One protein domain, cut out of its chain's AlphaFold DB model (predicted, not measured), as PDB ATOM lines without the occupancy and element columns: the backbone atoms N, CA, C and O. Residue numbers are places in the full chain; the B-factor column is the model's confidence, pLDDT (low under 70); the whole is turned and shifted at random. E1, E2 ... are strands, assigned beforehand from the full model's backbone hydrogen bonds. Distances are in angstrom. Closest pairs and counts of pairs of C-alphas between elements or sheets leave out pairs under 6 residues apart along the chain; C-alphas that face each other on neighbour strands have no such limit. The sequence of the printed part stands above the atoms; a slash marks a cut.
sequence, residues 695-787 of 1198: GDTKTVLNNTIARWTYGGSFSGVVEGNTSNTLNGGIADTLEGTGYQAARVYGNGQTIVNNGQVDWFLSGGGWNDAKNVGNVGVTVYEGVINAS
ATOM      1  N   GLY A 695     -16.006   3.495   2.101       98.44
ATOM      2  CA  GLY A 695     -15.704   4.581   3.031       98.44
ATOM      3  C   GLY A 695     -16.512   5.834   2.694       98.44
ATOM      4  O   GLY A 695     -17.085   5.938   1.609       98.44
ATOM      5  N   ASP A 696     -16.568   6.777   3.630       98.81
ATOM      6  CA  ASP A 696     -17.275   8.044   3.444       98.81
ATOM      7  C   ASP A 696     -16.471   9.004   2.543       98.81
ATOM      8  O   ASP A 696     -15.241   9.084   2.642       98.81
ATOM      9  N   THR A 697     -17.154   9.776   1.692       98.81
ATOM     10  CA  THR A 697     -16.536  10.758   0.781       98.81
ATOM     11  C   THR A 697     -16.934  12.191   1.142       98.81
ATOM     12  O   THR A 697     -18.076  12.458   1.538       98.81
ATOM     13  N   LYS A 698     -15.994  13.141   1.043       98.62
ATOM     14  CA  LYS A 698     -16.198  14.505   1.552       98.62
ATOM     15  C   LYS A 698     -15.534  15.608   0.724       98.62
ATOM     16  O   LYS A 698     -14.346  15.541   0.418       98.62
ATOM     17  N   THR A 699     -16.287  16.676   0.485       98.81
ATOM     18  CA  THR A 699     -15.802  17.967  -0.027       98.81
ATOM     19  C   THR A 699     -15.987  19.044   1.038       98.81
ATOM     20  O   THR A 699     -17.047  19.136   1.657       98.81
ATOM     21  N   VAL A 700     -14.959  19.867   1.259       98.75
ATOM     22  CA  VAL A 700     -15.006  21.044   2.138       98.75
ATOM     23  C   VAL A 700     -14.472  22.260   1.389       98.75
ATOM     24  O   VAL A 700     -13.355  22.245   0.877       98.75
ATOM     25  N   LEU A 701     -15.268  23.322   1.348       98.56
ATOM     26  CA  LEU A 701     -14.987  24.573   0.654       98.56
ATOM     27  C   LEU A 701     -14.900  25.692   1.701       98.56
ATOM     28  O   LEU A 701     -15.880  25.984   2.385       98.56
ATOM     29  N   ASN A 702     -13.716  26.280   1.865       97.69
ATOM     30  CA  ASN A 702     -13.425  27.234   2.941       97.69
ATOM     31  C   ASN A 702     -13.243  28.677   2.455       97.69
ATOM     32  O   ASN A 702     -13.680  29.615   3.115       97.69
ATOM     33  N   ASN A 703     -12.501  28.850   1.359       97.00
ATOM     34  CA  ASN A 703     -12.048  30.147   0.849       97.00
ATOM     35  C   ASN A 703     -11.690  29.973  -0.635       97.00
ATOM     36  O   ASN A 703     -10.524  29.833  -1.011       97.00
ATOM     37  N   THR A 704     -12.724  29.824  -1.465       97.25
ATOM     38  CA  THR A 704     -12.584  29.421  -2.870       97.25
ATOM     39  C   THR A 704     -13.707  29.960  -3.761       97.25
ATOM     40  O   THR A 704     -14.761  30.362  -3.267       97.25
ATOM     41  N   ILE A 705     -13.485  29.972  -5.079       96.62
ATOM     42  CA  ILE A 705     -14.547  30.111  -6.086       96.62
ATOM     43  C   ILE A 705     -14.530  28.866  -6.969       96.62
ATOM     44  O   ILE A 705     -13.535  28.608  -7.649       96.62
ATOM     45  N   ALA A 706     -15.638  28.130  -6.973       96.44
ATOM     46  CA  ALA A 706     -15.814  26.890  -7.718       96.44
ATOM     47  C   ALA A 706     -17.115  26.902  -8.533       96.44
ATOM     48  O   ALA A 706     -18.053  27.650  -8.246       96.44
ATOM     49  N   ARG A 707     -17.178  26.048  -9.554       95.75
ATOM     50  CA  ARG A 707     -18.369  25.821 -10.369       95.75
ATOM     51  C   ARG A 707     -19.209  24.713  -9.738       95.75
ATOM     52  O   ARG A 707     -20.009  25.018  -8.856       95.75
ATOM     53  N   TRP A 708     -19.047  23.460 -10.159       94.94
ATOM     54  CA  TRP A 708     -19.892  22.362  -9.692       94.94
ATOM     55  C   TRP A 708     -19.164  21.538  -8.640       94.94
ATOM     56  O   TRP A 708     -18.044  21.077  -8.865       94.94
ATOM     57  N   THR A 709     -19.772  21.375  -7.469       97.69
ATOM     58  CA  THR A 709     -19.097  20.740  -6.334       97.69
ATOM     59  C   THR A 709     -19.921  19.600  -5.760       97.69
ATOM     60  O   THR A 709     -21.122  19.739  -5.523       97.69
ATOM     61  N   TYR A 710     -19.253  18.467  -5.544       97.94
ATOM     62  CA  TYR A 710     -19.874  17.174  -5.276       97.94
ATOM     63  C   TYR A 710     -19.236  16.511  -4.060       97.94
ATOM     64  O   TYR A 710     -18.012  16.377  -3.988       97.94
ATOM     65  N   GLY A 711     -20.050  16.067  -3.106       97.88
ATOM     66  CA  GLY A 711     -19.581  15.244  -1.989       97.88
ATOM     67  C   GLY A 711     -19.260  13.804  -2.398       97.88
ATOM     68  O   GLY A 711     -18.365  13.190  -1.818       97.88
ATOM     69  N   GLY A 712     -19.968  13.278  -3.403       96.06
ATOM     70  CA  GLY A 712     -19.793  11.946  -3.995       96.06
ATOM     71  C   GLY A 712     -18.752  11.915  -5.120       96.06
ATOM     72  O   GLY A 712     -17.755  12.626  -5.066       96.06
ATOM     73  N   SER A 713     -18.982  11.088  -6.146       95.31
ATOM     74  CA  SER A 713     -18.073  10.877  -7.290       95.31
ATOM     75  C   SER A 713     -18.628  11.429  -8.613       95.31
ATOM     76  O   SER A 713     -19.821  11.693  -8.745       95.31
ATOM     77  N   PHE A 714     -17.782  11.557  -9.638       93.69
ATOM     78  CA  PHE A 714     -18.259  11.783 -11.007       93.69
ATOM     79  C   PHE A 714     -18.859  10.516 -11.635       93.69
ATOM     80  O   PHE A 714     -19.847  10.623 -12.354       93.69
ATOM     81  N   SER A 715     -18.265   9.353 -11.352       93.75
ATOM     82  CA  SER A 715     -18.603   8.024 -11.885       93.75
ATOM     83  C   SER A 715     -18.414   6.943 -10.808       93.75
ATOM     84  O   SER A 715     -17.987   7.233  -9.690       93.75
ATOM     85  N   GLY A 716     -18.722   5.681 -11.123       95.06
ATOM     86  CA  GLY A 716     -18.422   4.549 -10.245       95.06
ATOM     87  C   GLY A 716     -19.331   4.417  -9.024       95.06
ATOM     88  O   GLY A 716     -20.500   4.810  -9.054       95.06
ATOM     89  N   VAL A 717     -18.796   3.789  -7.974       97.31
ATOM     90  CA  VAL A 717     -19.541   3.372  -6.777       97.31
ATOM     91  C   VAL A 717     -18.950   3.986  -5.514       97.31
ATOM     92  O   VAL A 717     -17.736   3.935  -5.309       97.31
ATOM     93  N   VAL A 718     -19.819   4.477  -4.632       98.31
ATOM     94  CA  VAL A 718     -19.503   4.728  -3.220       98.31
ATOM     95  C   VAL A 718     -20.341   3.796  -2.342       98.31
ATOM     96  O   VAL A 718     -21.561   3.742  -2.473       98.31
ATOM     97  N   GLU A 719     -19.687   3.067  -1.445       98.00
ATOM     98  CA  GLU A 719     -20.274   2.252  -0.380       98.00
ATOM     99  C   GLU A 719     -19.916   2.924   0.957       98.00
ATOM    100  O   GLU A 719     -18.889   2.626   1.574       98.00
ATOM    101  N   GLY A 720     -20.725   3.917   1.329       98.19
ATOM    102  CA  GLY A 720     -20.431   4.927   2.346       98.19
ATOM    103  C   GLY A 720     -21.275   6.189   2.144       98.19
ATOM    104  O   GLY A 720     -21.960   6.342   1.130       98.19
ATOM    105  N   ASN A 721     -21.265   7.090   3.124       98.75
ATOM    106  CA  ASN A 721     -21.976   8.367   3.068       98.75
ATOM    107  C   ASN A 721     -21.175   9.394   2.260       98.75
ATOM    108  O   ASN A 721     -19.947   9.366   2.243       98.75
ATOM    109  N   THR A 722     -21.859  10.345   1.632       98.81
ATOM    110  CA  THR A 722     -21.229  11.396   0.826       98.81
ATOM    111  C   THR A 722     -21.612  12.768   1.375       98.81
ATOM    112  O   THR A 722     -22.760  12.993   1.769       98.81
ATOM    113  N   SER A 723     -20.659  13.700   1.450       98.69
ATOM    114  CA  SER A 723     -20.914  15.005   2.070       98.69
ATOM    115  C   SER A 723     -20.204  16.180   1.406       98.69
ATOM    116  O   SER A 723     -19.050  16.081   0.997       98.69
ATOM    117  N   ASN A 724     -20.890  17.319   1.326       98.75
ATOM    118  CA  ASN A 724     -20.338  18.576   0.825       98.75
ATOM    119  C   ASN A 724     -20.576  19.693   1.855       98.75
ATOM    120  O   ASN A 724     -21.642  19.769   2.468       98.75
ATOM    121  N   THR A 725     -19.571  20.518   2.136       98.69
ATOM    122  CA  THR A 725     -19.630  21.538   3.195       98.69
ATOM    123  C   THR A 725     -19.039  22.857   2.718       98.69
ATOM    124  O   THR A 725     -17.849  22.920   2.420       98.69
ATOM    125  N   LEU A 726     -19.847  23.917   2.709       98.56
ATOM    126  CA  LEU A 726     -19.403  25.285   2.443       98.56
ATOM    127  C   LEU A 726     -19.262  26.049   3.770       98.56
ATOM    128  O   LEU A 726     -20.249  26.332   4.448       98.56
ATOM    129  N   ASN A 727     -18.020  26.355   4.140       96.81
ATOM    130  CA  ASN A 727     -17.660  27.224   5.265       96.81
ATOM    131  C   ASN A 727     -17.423  28.677   4.820       96.81
ATOM    132  O   ASN A 727     -17.490  29.584   5.644       96.81
ATOM    133  N   GLY A 728     -17.135  28.891   3.533       92.50
ATOM    134  CA  GLY A 728     -16.898  30.199   2.930       92.50
ATOM    135  C   GLY A 728     -16.485  30.073   1.462       92.50
ATOM    136  O   GLY A 728     -16.043  29.013   1.010       92.50
ATOM    137  N   GLY A 729     -16.639  31.155   0.701       96.12
ATOM    138  CA  GLY A 729     -16.440  31.174  -0.749       96.12
ATOM    139  C   GLY A 729     -17.731  31.119  -1.568       96.12
ATOM    140  O   GLY A 729     -18.827  31.289  -1.038       96.12
ATOM    141  N   ILE A 730     -17.588  30.933  -2.883       97.81
ATOM    142  CA  ILE A 730     -18.678  30.978  -3.874       97.81
ATOM    143  C   ILE A 730     -18.716  29.656  -4.660       97.81
ATOM    144  O   ILE A 730     -17.698  29.250  -5.223       97.81
ATOM    145  N   ALA A 731     -19.889  29.029  -4.760       97.75
ATOM    146  CA  ALA A 731     -20.143  27.848  -5.592       97.75
ATOM    147  C   ALA A 731     -21.293  28.090  -6.592       97.75
ATOM    148  O   ALA A 731     -22.275  28.757  -6.263       97.75
ATOM    149  N   ASP A 732     -21.219  27.522  -7.802       97.19
ATOM    150  CA  ASP A 732     -22.373  27.482  -8.718       97.19
ATOM    151  C   ASP A 732     -23.378  26.419  -8.257       97.19
ATOM    152  O   ASP A 732     -24.553  26.725  -8.045       97.19
ATOM    153  N   THR A 733     -22.908  25.191  -8.018       96.56
ATOM    154  CA  THR A 733     -23.700  24.145  -7.357       96.56
ATOM    155  C   THR A 733     -22.975  23.549  -6.155       96.56
ATOM    156  O   THR A 733     -21.752  23.370  -6.161       96.56
ATOM    157  N   LEU A 734     -23.752  23.257  -5.111       98.19
ATOM    158  CA  LEU A 734     -23.304  22.618  -3.877       98.19
ATOM    159  C   LEU A 734     -24.162  21.368  -3.640       98.19
ATOM    160  O   LEU A 734     -25.312  21.444  -3.194       98.19
ATOM    161  N   GLU A 735     -23.614  20.219  -4.023       98.12
ATOM    162  CA  GLU A 735     -24.332  18.949  -4.123       98.12
ATOM    163  C   GLU A 735     -23.650  17.874  -3.260       98.12
ATOM    164  O   GLU A 735     -22.422  17.784  -3.202       98.12
ATOM    165  N   GLY A 736     -24.446  17.089  -2.531       97.81
ATOM    166  CA  GLY A 736     -23.974  16.173  -1.488       97.81
ATOM    167  C   GLY A 736     -23.568  14.794  -2.004       97.81
ATOM    168  O   GLY A 736     -22.678  14.175  -1.421       97.81
ATOM    169  N   THR A 737     -24.157  14.327  -3.110       97.12
ATOM    170  CA  THR A 737     -23.726  13.127  -3.855       97.12
ATOM    171  C   THR A 737     -22.924  13.526  -5.101       97.12
ATOM    172  O   THR A 737     -22.054  14.392  -4.992       97.12
ATOM    173  N   GLY A 738     -23.090  12.850  -6.240       94.44
ATOM    174  CA  GLY A 738     -22.218  12.937  -7.407       94.44
ATOM    175  C   GLY A 738     -22.777  13.718  -8.599       94.44
ATOM    176  O   GLY A 738     -23.866  14.295  -8.563       94.44
ATOM    177  N   TYR A 739     -21.992  13.726  -9.681       90.69
ATOM    178  CA  TYR A 739     -22.395  14.320 -10.960       90.69
ATOM    179  C   TYR A 739     -23.194  13.321 -11.805       90.69
ATOM    180  O   TYR A 739     -24.317  13.595 -12.227       90.69
ATOM    181  N   GLN A 740     -22.607  12.151 -12.063       89.38
ATOM    182  CA  GLN A 740     -23.198  11.038 -12.806       89.38
ATOM    183  C   GLN A 740     -22.695   9.707 -12.217       89.38
ATOM    184  O   GLN A 740     -22.326   8.794 -12.950       89.38
ATOM    185  N   ALA A 741     -22.634   9.580 -10.886       91.56
ATOM    186  CA  ALA A 741     -22.170   8.349 -10.252       91.56
ATOM    187  C   ALA A 741     -23.113   7.177 -10.571       91.56
ATOM    188  O   ALA A 741     -24.336   7.333 -10.648       91.56
ATOM    189  N   ALA A 742     -22.561   5.976 -10.739       94.38
ATOM    190  CA  ALA A 742     -23.373   4.803 -11.033       94.38
ATOM    191  C   ALA A 742     -24.153   4.342  -9.791       94.38
ATOM    192  O   ALA A 742     -25.326   3.973  -9.905       94.38
ATOM    193  N   ARG A 743     -23.527   4.387  -8.605       95.81
ATOM    194  CA  ARG A 743     -24.157   4.051  -7.318       95.81
ATOM    195  C   ARG A 743     -23.596   4.833  -6.133       95.81
ATOM    196  O   ARG A 743     -22.387   4.990  -5.999       95.81
ATOM    197  N   VAL A 744     -24.490   5.202  -5.219       97.69
ATOM    198  CA  VAL A 744     -24.165   5.545  -3.827       97.69
ATOM    199  C   VAL A 744     -24.972   4.614  -2.921       97.69
ATOM    200  O   VAL A 744     -26.187   4.518  -3.075       97.69
ATOM    201  N   TYR A 745     -24.316   3.916  -1.998       98.06
ATOM    202  CA  TYR A 745     -24.936   3.094  -0.956       98.06
ATOM    203  C   TYR A 745     -24.629   3.730   0.410       98.06
ATOM    204  O   TYR A 745     -23.712   3.316   1.118       98.06
ATOM    205  N   GLY A 746     -25.362   4.795   0.745       97.88
ATOM    206  CA  GLY A 746     -25.165   5.603   1.951       97.88
ATOM    207  C   GLY A 746     -25.889   6.947   1.862       97.88
ATOM    208  O   GLY A 746     -26.531   7.251   0.860       97.88
ATOM    209  N   ASN A 747     -25.850   7.759   2.919       98.62
ATOM    210  CA  ASN A 747     -26.595   9.023   2.944       98.62
ATOM    211  C   ASN A 747     -25.822  10.145   2.236       98.62
ATOM    212  O   ASN A 747     -24.612  10.258   2.416       98.62
ATOM    213  N   GLY A 748     -26.523  11.003   1.491       98.44
ATOM    214  CA  GLY A 748     -25.961  12.220   0.894       98.44
ATOM    215  C   GLY A 748     -26.317  13.458   1.718       98.44
ATOM    216  O   GLY A 748     -27.485  13.637   2.066       98.44
ATOM    217  N   GLN A 749     -25.354  14.310   2.071       98.38
ATOM    218  CA  GLN A 749     -25.602  15.507   2.890       98.38
ATOM    219  C   GLN A 749     -24.874  16.746   2.363       98.38
ATOM    220  O   GLN A 749     -23.698  16.681   2.010       98.38
ATOM    221  N   THR A 750     -25.540  17.899   2.415       98.69
ATOM    222  CA  THR A 750     -24.915  19.200   2.138       98.69
ATOM    223  C   THR A 750     -25.125  20.162   3.294       98.69
ATOM    224  O   THR A 750     -26.244  20.313   3.785       98.69
ATOM    225  N   ILE A 751     -24.051  20.826   3.722       98.69
ATOM    226  CA  ILE A 751     -24.049  21.776   4.839       98.69
ATOM    227  C   ILE A 751     -23.530  23.132   4.353       98.69
ATOM    228  O   ILE A 751     -22.462  23.203   3.745       98.69
ATOM    229  N   VAL A 752     -24.255  24.209   4.653       98.56
ATOM    230  CA  VAL A 752     -23.799  25.590   4.442       98.56
ATOM    231  C   VAL A 752     -23.687  26.290   5.791       98.56
ATOM    232  O   VAL A 752     -24.695  26.544   6.452       98.56
ATOM    233  N   ASN A 753     -22.454  26.585   6.192       97.06
ATOM    234  CA  ASN A 753     -22.128  27.315   7.415       97.06
ATOM    235  C   ASN A 753     -21.937  28.819   7.152       97.06
ATOM    236  O   ASN A 753     -22.204  29.610   8.048       97.06
ATOM    237  N   ASN A 754     -21.480  29.198   5.951       96.06
ATOM    238  CA  ASN A 754     -21.473  30.553   5.375       96.06
ATOM    239  C   ASN A 754     -21.155  30.437   3.860       96.06
ATOM    240  O   ASN A 754     -20.965  29.327   3.364       96.06
ATOM    241  N   GLY A 755     -21.047  31.548   3.125       96.81
ATOM    242  CA  GLY A 755     -20.636  31.598   1.713       96.81
ATOM    243  C   GLY A 755     -21.763  32.001   0.757       96.81
ATOM    244  O   GLY A 755     -22.771  32.561   1.181       96.81
ATOM    245  N   GLN A 756     -21.600  31.719  -0.537       97.94
ATOM    246  CA  GLN A 756     -22.591  31.977  -1.590       97.94
ATOM    247  C   GLN A 756     -22.813  30.734  -2.468       97.94
ATOM    248  O   GLN A 756     -21.849  30.093  -2.889       97.94
ATOM    249  N   VAL A 757     -24.076  30.427  -2.794       97.94
ATOM    250  CA  VAL A 757     -24.449  29.349  -3.736       97.94
ATOM    251  C   VAL A 757     -25.394  29.898  -4.806       97.94
ATOM    252  O   VAL A 757     -26.459  30.423  -4.472       97.94
ATOM    253  N   ASP A 758     -25.012  29.789  -6.083       97.19
ATOM    254  CA  ASP A 758     -25.603  30.583  -7.174       97.19
ATOM    255  C   ASP A 758     -26.715  29.916  -7.991       97.19
ATOM    256  O   ASP A 758     -27.663  30.591  -8.407       97.19
ATOM    257  N   TRP A 759     -26.629  28.612  -8.243       95.62
ATOM    258  CA  TRP A 759     -27.580  27.886  -9.086       95.62
ATOM    259  C   TRP A 759     -28.351  26.827  -8.310       95.62
ATOM    260  O   TRP A 759     -29.583  26.893  -8.278       95.62
ATOM    261  N   PHE A 760     -27.656  25.866  -7.695       94.25
ATOM    262  CA  PHE A 760     -28.318  24.699  -7.117       94.25
ATOM    263  C   PHE A 760     -27.721  24.195  -5.797       94.25
ATOM    264  O   PHE A 760     -26.505  24.188  -5.613       94.25
ATOM    265  N   LEU A 761     -28.597  23.754  -4.888       97.19
ATOM    266  CA  LEU A 761     -28.265  23.286  -3.544       97.19
ATOM    267  C   LEU A 761     -29.055  22.006  -3.207       97.19
ATOM    268  O   LEU A 761     -30.286  22.039  -3.120       97.19
ATOM    269  N   SER A 762     -28.374  20.876  -2.990       97.38
ATOM    270  CA  SER A 762     -29.045  19.631  -2.567       97.38
ATOM    271  C   SER A 762     -28.162  18.667  -1.781       97.38
ATOM    272  O   SER A 762     -26.940  18.717  -1.887       97.38
ATOM    273  N   GLY A 763     -28.782  17.769  -1.008       96.94
ATOM    274  CA  GLY A 763     -28.083  16.659  -0.343       96.94
ATOM    275  C   GLY A 763     -27.802  15.468  -1.263       96.94
ATOM    276  O   GLY A 763     -26.875  14.703  -1.012       96.94
ATOM    277  N   GLY A 764     -28.593  15.316  -2.325       96.56
ATOM    278  CA  GLY A 764     -28.316  14.458  -3.470       96.56
ATOM    279  C   GLY A 764     -27.376  15.137  -4.464       96.56
ATOM    280  O   GLY A 764     -26.440  15.832  -4.068       96.56
ATOM    281  N   GLY A 765     -27.613  14.930  -5.756       93.88
ATOM    282  CA  GLY A 765     -26.663  15.290  -6.802       93.88
ATOM    283  C   GLY A 765     -27.281  15.376  -8.186       93.88
ATOM    284  O   GLY A 765     -28.506  15.325  -8.362       93.88
ATOM    285  N   TRP A 766     -26.411  15.522  -9.179       93.56
ATOM    286  CA  TRP A 766     -26.808  16.026 -10.482       93.56
ATOM    287  C   TRP A 766     -27.595  14.979 -11.271       93.56
ATOM    288  O   TRP A 766     -28.735  15.221 -11.659       93.56
ATOM    289  N   ASN A 767     -27.028  13.794 -11.505       93.00
ATOM    290  CA  ASN A 767     -27.687  12.712 -12.243       93.00
ATOM    291  C   ASN A 767     -27.125  11.315 -11.918       93.00
ATOM    292  O   ASN A 767     -27.011  10.457 -12.801       93.00
ATOM    293  N   ASP A 768     -26.774  11.073 -10.654       93.88
ATOM    294  CA  ASP A 768     -26.397   9.734 -10.185       93.88
ATOM    295  C   ASP A 768     -27.505   8.727 -10.531       93.88
ATOM    296  O   ASP A 768     -28.684   9.036 -10.349       93.88
ATOM    297  N   ALA A 769     -27.181   7.533 -11.033       94.81
ATOM    298  CA  ALA A 769     -28.230   6.601 -11.461       94.81
ATOM    299  C   ALA A 769     -29.108   6.160 -10.274       94.81
ATOM    300  O   ALA A 769     -30.337   6.177 -10.368       94.81
ATOM    301  N   LYS A 770     -28.494   5.828  -9.129       96.00
ATOM    302  CA  LYS A 770     -29.220   5.431  -7.916       96.00
ATOM    303  C   LYS A 770     -28.433   5.708  -6.631       96.00
ATOM    304  O   LYS A 770     -27.297   5.258  -6.487       96.00
ATOM    305  N   ASN A 771     -29.083   6.380  -5.681       97.50
ATOM    306  CA  ASN A 771     -28.651   6.494  -4.290       97.50
ATOM    307  C   ASN A 771     -29.547   5.622  -3.389       97.50
ATOM    308  O   ASN A 771     -30.769   5.794  -3.358       97.50
ATOM    309  N   VAL A 772     -28.930   4.705  -2.646       97.31
ATOM    310  CA  VAL A 772     -29.550   3.841  -1.639       97.31
ATOM    311  C   VAL A 772     -29.265   4.398  -0.241       97.31
ATOM    312  O   VAL A 772     -28.452   3.871   0.517       97.31
ATOM    313  N   GLY A 773     -29.943   5.495   0.088       97.56
ATOM    314  CA  GLY A 773     -29.803   6.209   1.356       97.56
ATOM    315  C   GLY A 773     -30.711   7.434   1.428       97.56
ATOM    316  O   GLY A 773     -31.483   7.705   0.503       97.56
ATOM    317  N   ASN A 774     -30.653   8.160   2.546       98.69
ATOM    318  CA  ASN A 774     -31.382   9.420   2.719       98.69
ATOM    319  C   ASN A 774     -30.565  10.598   2.167       98.69
ATOM    320  O   ASN A 774     -29.336  10.531   2.099       98.69
ATOM    321  N   VAL A 775     -31.238  11.697   1.829       98.69
ATOM    322  CA  VAL A 775     -30.598  12.945   1.378       98.69
ATOM    323  C   VAL A 775     -31.034  14.146   2.216       98.69
ATOM    324  O   VAL A 775     -32.144  14.173   2.742       98.69
ATOM    325  N   GLY A 776     -30.183  15.160   2.366       97.94
ATOM    326  CA  GLY A 776     -30.550  16.356   3.130       97.94
ATOM    327  C   GLY A 776     -29.628  17.552   2.931       97.94
ATOM    328  O   GLY A 776     -28.423  17.409   2.731       97.94
ATOM    329  N   VAL A 777     -30.219  18.741   3.009       98.56
ATOM    330  CA  VAL A 777     -29.523  20.031   3.087       98.56
ATOM    331  C   VAL A 777     -29.666  20.590   4.499       98.56
ATOM    332  O   VAL A 777     -30.754  20.531   5.067       98.56
ATOM    333  N   THR A 778     -28.613  21.187   5.052       98.69
ATOM    334  CA  THR A 778     -28.693  22.060   6.232       98.69
ATOM    335  C   THR A 778     -28.024  23.404   5.943       98.69
ATOM    336  O   THR A 778     -26.838  23.441   5.629       98.69
ATOM    337  N   VAL A 779     -28.766  24.507   6.061       98.50
ATOM    338  CA  VAL A 779     -28.243  25.883   5.936       98.50
ATOM    339  C   VAL A 779     -28.293  26.577   7.294       98.50
ATOM    340  O   VAL A 779     -29.349  26.598   7.926       98.50
ATOM    341  N   TYR A 780     -27.177  27.168   7.721       97.31
ATOM    342  CA  TYR A 780     -27.078  27.985   8.934       97.31
ATOM    343  C   TYR A 780     -26.941  29.485   8.634       97.31
ATOM    344  O   TYR A 780     -27.558  30.292   9.321       97.31
ATOM    345  N   GLU A 781     -26.159  29.857   7.618       95.56
ATOM    346  CA  GLU A 781     -25.893  31.247   7.217       95.56
ATOM    347  C   GLU A 781     -25.390  31.291   5.757       95.56
ATOM    348  O   GLU A 781     -25.000  30.258   5.209       95.56
ATOM    349  N   GLY A 782     -25.387  32.468   5.123       95.56
ATOM    350  CA  GLY A 782     -24.812  32.708   3.791       95.56
ATOM    351  C   GLY A 782     -25.785  33.338   2.788       95.56
ATOM    352  O   GLY A 782     -26.967  33.523   3.069       95.56
ATOM    353  N   VAL A 783     -25.291  33.674   1.594       96.94
ATOM    354  CA  VAL A 783     -26.071  34.248   0.484       96.94
ATOM    355  C   VAL A 783     -26.520  33.139  -0.466       96.94
ATOM    356  O   VAL A 783     -25.774  32.690  -1.339       96.94
ATOM    357  N   ILE A 784     -27.754  32.671  -0.294       96.81
ATOM    358  CA  ILE A 784     -28.276  31.522  -1.036       96.81
ATOM    359  C   ILE A 784     -29.183  32.010  -2.164       96.81
ATOM    360  O   ILE A 784     -30.371  32.266  -1.983       96.81
ATOM    361  N   ASN A 785     -28.606  32.125  -3.356       96.31
ATOM    362  CA  ASN A 785     -29.342  32.441  -4.579       96.31
ATOM    363  C   ASN A 785     -29.998  31.181  -5.181       96.31
ATOM    364  O   ASN A 785     -30.963  31.280  -5.933       96.31
ATOM    365  N   ALA A 786     -29.452  30.007  -4.865       95.38
ATOM    366  CA  ALA A 786     -29.767  28.707  -5.446       95.38
ATOM    367  C   ALA A 786     -31.216  28.215  -5.245       95.38
ATOM    368  O   ALA A 786     -31.832  28.448  -4.204       95.38
ATOM    369  N   SER A 787     -31.718  27.402  -6.183       93.81
ATOM    370  CA  SER A 787     -32.879  26.534  -5.921       93.81
ATOM    371  C   SER A 787     -32.463  25.408  -4.965       93.81
ATOM    372  O   SER A 787     -31.389  24.831  -5.148       93.81
TER     373      SER A 787
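What this domain is: This is residues 695 to 787 of the 1198 residues of an uncharacterized protein of Enterococcus faecalis PF3 (UniProt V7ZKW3). The chain winds in stacked turns, a short solenoid: two full turns, E1 to E3 and E4 to E6, then a third through E7, E8 and a stretch with no named element, and a last part turn that begins with E9. Like strands stack side by side, so that E1, E4, E7 and E9 make one wall, E2, E5 and E8 a second wall partly face to face with it, and the short E3 and E6 a third at one end. The 93 printed residues hold no named helix and nine strands, E1 to E9 in that order along the chain; the three sheets, E1 E4 E7 E9, E2 E5 E8 and E3 E6, are all parallel. The class is all strand, with 45 of the 93 residues in named strands, under half. The whole is compact, with a radius of gyration of the C-alphas of 11.8 A and spans of 31 by 21 by 19 A.

Where its parts are: Find C-alpha 697 at (-16.536, 10.758, 0.781); from there E1 runs 13.9 A to residue 701. E2, residues 705 to 710, covers 14.0 A, and E3, residues 717 to 719, 6.5 A. Next come E4, residues 722 to 726, 14.1 A; E5, residues 730 to 735, 13.3 A; and E6, residues 743 to 745, 6.5 A. Look for C-alpha 748 at (-25.961, 12.220, 0.894), where E7 begins its 14.0 A to residue 752. E8, residues 756 to 762, is 14.0 A long, and E9, residues 775 to 779, runs 13.9 A to C-alpha 779 at (-28.243, 25.883, 5.936).

How they stand to each other: Begin at edge strand E1: N 699 and O 723 are 2.9 A apart, within hydrogen-bond range of its parallel neighbour E4. Between E4 and E7 look at N 724 and O 749, 3.0 A, and between E7 and the other edge strand, E9, at N 778 and O 750, 2.8 A. In the second sheet, N 706 and O 730 of E2 and E5 are 2.9 A apart, and N 759 and O 732 of E8 and E5 2.8 A. These two sheets form a sandwich, two sheets face to face, their best planes 12 degrees apart; the closest C-alphas of E8 and E9 are those of Ser 762 and Val 777, 5.7 A. In the third sheet, N 745 and O 718 of E6 and E3 are 2.8 A apart. E3 runs on into E4 at 94 degrees.

The domain as a whole: The two farthest C-alphas, Gly 716 and Glu 781, are 32.8 A apart. The printed part has no cut; the link E8 to E9, residues 763 to 774, is long. Mean pLDDT of the printed part is 96.8, and no printed residue is under 70.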